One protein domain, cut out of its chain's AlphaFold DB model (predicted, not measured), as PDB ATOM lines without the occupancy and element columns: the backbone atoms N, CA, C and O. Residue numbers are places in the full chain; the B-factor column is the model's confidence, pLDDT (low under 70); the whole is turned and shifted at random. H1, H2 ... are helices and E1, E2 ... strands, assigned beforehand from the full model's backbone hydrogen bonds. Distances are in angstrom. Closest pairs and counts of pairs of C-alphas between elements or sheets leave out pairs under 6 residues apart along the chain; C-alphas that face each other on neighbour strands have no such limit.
ATOM      1  N   ILE A 247      44.441  32.108 -13.402       70.25
ATOM      2  CA  ILE A 247      43.205  32.888 -13.400       70.25
ATOM      3  C   ILE A 247      42.708  32.965 -11.971       70.25
ATOM      4  O   ILE A 247      42.597  31.953 -11.282       70.25
ATOM      5  N   LYS A 248      42.389  34.172 -11.509       74.06
ATOM      6  CA  LYS A 248      41.646  34.318 -10.263       74.06
ATOM      7  C   LYS A 248      40.157  34.191 -10.573       74.06
ATOM      8  O   LYS A 248      39.597  35.085 -11.196       74.06
ATOM      9  N   VAL A 249      39.542  33.100 -10.130       73.69
ATOM     10  CA  VAL A 249      38.092  32.881 -10.208       73.69
ATOM     11  C   VAL A 249      37.557  32.894  -8.776       73.69
ATOM     12  O   VAL A 249      37.978  32.098  -7.932       73.69
ATOM     13  N   GLY A 250      36.711  33.879  -8.468       76.81
ATOM     14  CA  GLY A 250      36.267  34.159  -7.101       76.81
ATOM     15  C   GLY A 250      37.442  34.438  -6.149       76.81
ATOM     16  O   GLY A 250      38.293  35.299  -6.395       76.81
ATOM     17  N   ASN A 251      37.514  33.683  -5.049       78.50
ATOM     18  CA  ASN A 251      38.554  33.837  -4.024       78.50
ATOM     19  C   ASN A 251      39.843  33.054  -4.306       78.50
ATOM     20  O   ASN A 251      40.830  33.242  -3.591       78.50
ATOM     21  N   LYS A 252      39.867  32.194  -5.328       77.25
ATOM     22  CA  LYS A 252      41.000  31.300  -5.582       77.25
ATOM     23  C   LYS A 252      41.710  31.621  -6.880       77.25
ATOM     24  O   LYS A 252      41.107  32.073  -7.847       77.25
ATOM     25  N   LYS A 253      43.015  31.366  -6.881       76.69
ATOM     26  CA  LYS A 253      43.815  31.318  -8.100       76.69
ATOM     27  C   LYS A 253      43.818  29.879  -8.590       76.69
ATOM     28  O   LYS A 253      44.125  28.977  -7.817       76.69
ATOM     29  N   VAL A 254      43.430  29.702  -9.838       73.88
ATOM     30  CA  VAL A 254      43.426  28.427 -10.544       73.88
ATOM     31  C   VAL A 254      44.730  28.376 -11.301       73.88
ATOM     32  O   VAL A 254      45.006  29.238 -12.142       73.88
ATOM     33  N   GLU A 255      45.561  27.413 -10.941       70.44
ATOM     34  CA  GLU A 255      46.732  27.086 -11.730       70.44
ATOM     35  C   GLU A 255      46.260  26.278 -12.929       70.44
ATOM     36  O   GLU A 255      45.448  25.368 -12.791       70.44
ATOM     37  N   VAL A 256      46.718  26.672 -14.112       67.94
ATOM     38  CA  VAL A 256      46.452  25.916 -15.330       67.94
ATOM     39  C   VAL A 256      47.127  24.562 -15.169       67.94
ATOM     40  O   VAL A 256      48.339  24.521 -14.941       67.94
ATOM     41  N   THR A 257      46.346  23.484 -15.267       66.62
ATOM     42  CA  THR A 257      46.894  22.129 -15.265       66.62
ATOM     43  C   THR A 257      47.971  22.020 -16.341       66.62
ATOM     44  O   THR A 257      47.793  22.531 -17.448       66.62
ATOM     45  N   GLN A 258      49.114  21.435 -15.980       65.69
ATOM     46  CA  GLN A 258      50.169  21.150 -16.941       65.69
ATOM     47  C   GLN A 258      49.664  20.081 -17.900       65.69
ATOM     48  O   GLN A 258      49.062  19.097 -17.470       65.69
ATOM     49  N   ASP A 259      49.888  20.307 -19.185       67.25
ATOM     50  CA  ASP A 259      49.583  19.303 -20.183       67.25
ATOM     51  C   ASP A 259      50.544  18.113 -20.002       67.25
ATOM     52  O   ASP A 259      51.718  18.313 -19.679       67.25
ATOM     53  N   GLU A 260      50.050  16.887 -20.184       76.44
ATOM     54  CA  GLU A 260      50.881  15.683 -20.095       76.44
ATOM     55  C   GLU A 260      51.944  15.727 -21.196       76.44
ATOM     56  O   GLU A 260      51.632  15.853 -22.383       76.44
ATOM     57  N   PHE A 261      53.209  15.688 -20.788       83.25
ATOM     58  CA  PHE A 261      54.338  15.607 -21.701       83.25
ATOM     59  C   PHE A 261      54.839  14.167 -21.737       83.25
ATOM     60  O   PHE A 261      55.138  13.589 -20.693       83.25
ATOM     61  N   VAL A 262      54.916  13.604 -22.939       86.19
ATOM     62  CA  VAL A 262      55.438  12.259 -23.183       86.19
ATOM     63  C   VAL A 262      56.920  12.392 -23.511       86.19
ATOM     64  O   VAL A 262      57.274  13.152 -24.405       86.19
ATOM     65  N   LEU A 263      57.775  11.687 -22.768       86.94
ATOM     66  CA  LEU A 263      59.220  11.650 -23.023       86.94
ATOM     67  C   LEU A 263      59.536  10.856 -24.296       86.94
ATOM     68  O   LEU A 263      58.749  10.002 -24.699       86.94
ATOM     69  N   ASP A 264      60.725  11.064 -24.860       86.06
ATOM     70  CA  ASP A 264      61.180  10.374 -26.076       86.06
ATOM     71  C   ASP A 264      61.087   8.852 -25.951       86.06
ATOM     72  O   ASP A 264      60.540   8.187 -26.825       86.06
ATOM     73  N   ASP A 265      61.507   8.308 -24.807       85.94
ATOM     74  CA  ASP A 265      61.458   6.868 -24.521       85.94
ATOM     75  C   ASP A 265      60.024   6.308 -24.468       85.94
ATOM     76  O   ASP A 265      59.798   5.101 -24.566       85.94
ATOM     77  N   GLN A 266      59.039   7.185 -24.277       84.00
ATOM     78  CA  GLN A 266      57.621   6.855 -24.187       84.00
ATOM     79  C   GLN A 266      56.858   7.180 -25.478       84.00
ATOM     80  O   GLN A 266      55.697   6.776 -25.601       84.00
ATOM     81  N   LEU A 267      57.481   7.862 -26.449       85.44
ATOM     82  CA  LEU A 267      56.910   8.077 -27.774       85.44
ATOM     83  C   LEU A 267      56.898   6.748 -28.528       85.44
ATOM     84  O   LEU A 267      57.923   6.173 -28.884       85.44
ATOM     85  N   LYS A 268      55.698   6.226 -28.765       85.38
ATOM     86  CA  LYS A 268      55.526   4.912 -29.387       85.38
ATOM     87  C   LYS A 268      55.331   5.078 -30.881       85.38
ATOM     88  O   LYS A 268      54.553   5.922 -31.302       85.38
ATOM     89  N   SER A 269      55.947   4.216 -31.683       84.25
ATOM     90  CA  SER A 269      55.853   4.261 -33.151       84.25
ATOM     91  C   SER A 269      54.515   3.777 -33.721       84.25
ATOM     92  O   SER A 269      54.159   4.170 -34.830       84.25
ATOM     93  N   HIS A 270      53.752   2.965 -32.966       88.31
ATOM     94  CA  HIS A 270      52.416   2.496 -33.374       88.31
ATOM     95  C   HIS A 270      51.269   2.913 -32.431       88.31
ATOM     96  O   HIS A 270      51.355   2.757 -31.210       88.31
ATOM     97  N   LEU A 271      50.151   3.364 -33.030       87.62
ATOM     98  CA  LEU A 271      48.927   3.838 -32.354       87.62
ATOM     99  C   LEU A 271      48.378   2.842 -31.328       87.62
ATOM    100  O   LEU A 271      47.823   3.237 -30.308       87.62
ATOM    101  N   ARG A 272      48.565   1.540 -31.578       88.19
ATOM    102  CA  ARG A 272      48.101   0.452 -30.702       88.19
ATOM    103  C   ARG A 272      48.693   0.508 -29.300       88.19
ATOM    104  O   ARG A 272      48.120  -0.061 -28.380       88.19
ATOM    105  N   HIS A 273      49.845   1.149 -29.145       85.25
ATOM    106  CA  HIS A 273      50.508   1.232 -27.860       85.25
ATOM    107  C   HIS A 273      50.211   2.548 -27.130       85.25
ATOM    108  O   HIS A 273      50.635   2.694 -25.985       85.25
ATOM    109  N   VAL A 274      49.509   3.502 -27.746       83.00
ATOM    110  CA  VAL A 274      49.188   4.789 -27.119       83.00
ATOM    111  C   VAL A 274      48.305   4.561 -25.906       83.00
ATOM    112  O   VAL A 274      47.206   4.024 -26.010       83.00
ATOM    113  N   THR A 275      48.792   4.983 -24.749       80.50
ATOM    114  CA  THR A 275      47.984   5.081 -23.539       80.50
ATOM    115  C   THR A 275      47.204   6.388 -23.597       80.50
ATOM    116  O   THR A 275      47.780   7.434 -23.894       80.50
ATOM    117  N   GLN A 276      45.893   6.332 -23.362       77.56
ATOM    118  CA  GLN A 276      45.092   7.548 -23.214       77.56
ATOM    119  C   GLN A 276      45.576   8.311 -21.977       77.56
ATOM    120  O   GLN A 276      45.868   7.691 -20.959       77.56
ATOM    121  N   GLY A 277      45.694   9.634 -22.086       68.81
ATOM    122  CA  GLY A 277      46.076  10.484 -20.960       68.81
ATOM    123  C   GLY A 277      44.985  10.531 -19.892       68.81
ATOM    124  O   GLY A 277      43.797  10.631 -20.213       68.81
ATOM    125  N   ASP A 278      45.376  10.484 -18.621       68.62
ATOM    126  CA  ASP A 278      44.469  10.304 -17.477       68.62
ATOM    127  C   ASP A 278      43.765  11.609 -17.045       68.62
ATOM    128  O   ASP A 278      42.863  11.610 -16.202       68.62
ATOM    129  N   LEU A 279      44.151  12.757 -17.610       78.06
ATOM    130  CA  LEU A 279      43.723  14.076 -17.126       78.06
ATOM    131  C   LEU A 279      42.512  14.703 -17.841       78.06
ATOM    132  O   LEU A 279      42.248  15.893 -17.638       78.06
ATOM    133  N   LEU A 280      41.723  13.941 -18.608       81.81
ATOM    134  CA  LEU A 280      40.579  14.482 -19.365       81.81
ATOM    135  C   LEU A 280      39.559  15.212 -18.470       81.81
ATOM    136  O   LEU A 280      39.187  16.355 -18.721       81.81
ATOM    137  N   VAL A 281      39.175  14.600 -17.347       84.56
ATOM    138  CA  VAL A 281      38.207  15.188 -16.400       84.56
ATOM    139  C   VAL A 281      38.724  16.510 -15.824       84.56
ATOM    140  O   VAL A 281      37.968  17.457 -15.595       84.56
ATOM    141  N   LYS A 282      40.035  16.595 -15.584       81.88
ATOM    142  CA  LYS A 282      40.666  17.791 -15.027       81.88
ATOM    143  C   LYS A 282      40.762  18.906 -16.068       81.88
ATOM    144  O   LYS A 282      40.532  20.063 -15.720       81.88
ATOM    145  N   SER A 283      41.052  18.577 -17.327       79.94
ATOM    146  CA  SER A 283      41.112  19.556 -18.417       79.94
ATOM    147  C   SER A 283      39.729  20.136 -18.740       79.94
ATOM    148  O   SER A 283      39.596  21.353 -18.899       79.94
ATOM    149  N   GLU A 284      38.681  19.307 -18.730       84.06
ATOM    150  CA  GLU A 284      37.292  19.751 -18.872       84.06
ATOM    151  C   GLU A 284      36.877  20.670 -17.724       84.06
ATOM    152  O   GLU A 284      36.356  21.770 -17.955       84.06
ATOM    153  N   PHE A 285      37.163  20.258 -16.484       85.69
ATOM    154  CA  PHE A 285      36.915  21.068 -15.296       85.69
ATOM    155  C   PHE A 285      37.614  22.430 -15.393       85.69
ATOM    156  O   PHE A 285      36.974  23.470 -15.214       85.69
ATOM    157  N   ASP A 286      38.895  22.448 -15.762       80.31
ATOM    158  CA  ASP A 286      39.644  23.680 -16.002       80.31
ATOM    159  C   ASP A 286      38.997  24.534 -17.100       80.31
ATOM    160  O   ASP A 286      38.919  25.754 -16.960       80.31
ATOM    161  N   GLY A 287      38.491  23.923 -18.173       80.25
ATOM    162  CA  GLY A 287      37.753  24.610 -19.233       80.25
ATOM    163  C   GLY A 287      36.498  25.319 -18.716       80.25
ATOM    164  O   GLY A 287      36.257  26.487 -19.038       80.25
ATOM    165  N   PHE A 288      35.703  24.667 -17.862       84.25
ATOM    166  CA  PHE A 288      34.552  25.303 -17.203       84.25
ATOM    167  C   PHE A 288      34.966  26.456 -16.285       84.25
ATOM    168  O   PHE A 288      34.331  27.514 -16.293       84.25
ATOM    169  N   VAL A 289      36.060  26.285 -15.548       83.31
ATOM    170  CA  VAL A 289      36.590  27.311 -14.649       83.31
ATOM    171  C   VAL A 289      37.119  28.524 -15.422       83.31
ATOM    172  O   VAL A 289      36.828  29.660 -15.053       83.31
ATOM    173  N   ARG A 290      37.830  28.321 -16.539       78.00
ATOM    174  CA  ARG A 290      38.322  29.406 -17.417       78.00
ATOM    175  C   ARG A 290      37.192  30.210 -18.042       78.00
ATOM    176  O   ARG A 290      37.310  31.425 -18.175       78.00
ATOM    177  N   ARG A 291      36.093  29.535 -18.387       77.69
ATOM    178  CA  ARG A 291      34.856  30.168 -18.870       77.69
ATOM    179  C   ARG A 291      34.098  30.916 -17.770       77.69
ATOM    180  O   ARG A 291      33.144  31.620 -18.075       77.69
ATOM    181  N   GLY A 292      34.507  30.778 -16.507       75.44
ATOM    182  CA  GLY A 292      33.810  31.362 -15.364       75.44
ATOM    183  C   GLY A 292      32.455  30.709 -15.083       75.44
ATOM    184  O   GLY A 292      31.640  31.301 -14.387       75.44
ATOM    185  N   LEU A 293      32.208  29.508 -15.622       83.69
ATOM    186  CA  LEU A 293      30.959  28.768 -15.420       83.69
ATOM    187  C   LEU A 293      30.922  28.093 -14.047       83.69
ATOM    188  O   LEU A 293      29.859  27.932 -13.458       83.69
ATOM    189  N   ILE A 294      32.091  27.696 -13.538       83.94
ATOM    190  CA  ILE A 294      32.239  27.012 -12.254       83.94
ATOM    191  C   ILE A 294      33.335  27.699 -11.443       83.94
ATOM    192  O   ILE A 294      34.417  27.998 -11.952       83.94
TER     193      ILE A 294
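AT A GLANCE: This is residues 247 to 294 of the 316 residues of the protein "Ribosome biogenesis protein NOP53" of Paramecium tetraurelia (UniProt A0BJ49). A long, narrow loop with little regular structure: from a small hairpin, E1 and E2, the chain runs out to the far end, folds back and returns through helix H1, whose last residues come near the hairpin. Residues 267 to 273 stick out at the far end. The printed part has 48 residues with two named strands, antiparallel, then one named helix; 17 residues are in named elements, mixed in class. It is an extended rod, radius of gyration of the C-alphas 14.9 A, spanning 44 by 17 by 12 A.

IN THESE COORDINATES: E1, residues 247 to 249, begins at C-alpha 247 (43.205, 32.888, -13.400). E2 is residues 252 to 254. H1, residues 280 to 290, is 15.2 A long and ends at C-alpha 290 (38.322, 29.406, -17.417).

HOW THE PARTS SIT: E1 and E2 form a hairpin, antiparallel at 138 degrees; N 254 and O 247 are within hydrogen-bond range at 2.8 A. The closest C-alphas of E1 and H1, Ile 247 and Arg 290, are 7.2 A apart. In H1 every O i to N i+4 pair is within range.

THE WHOLE: The farthest C-alphas, Asn 251 and His 270, are 45.1 A apart. The printed part has no cut; the 25-residue link E2 to H1 is long. Residues 256 to 259 and 277 to 278 have pLDDT under 70.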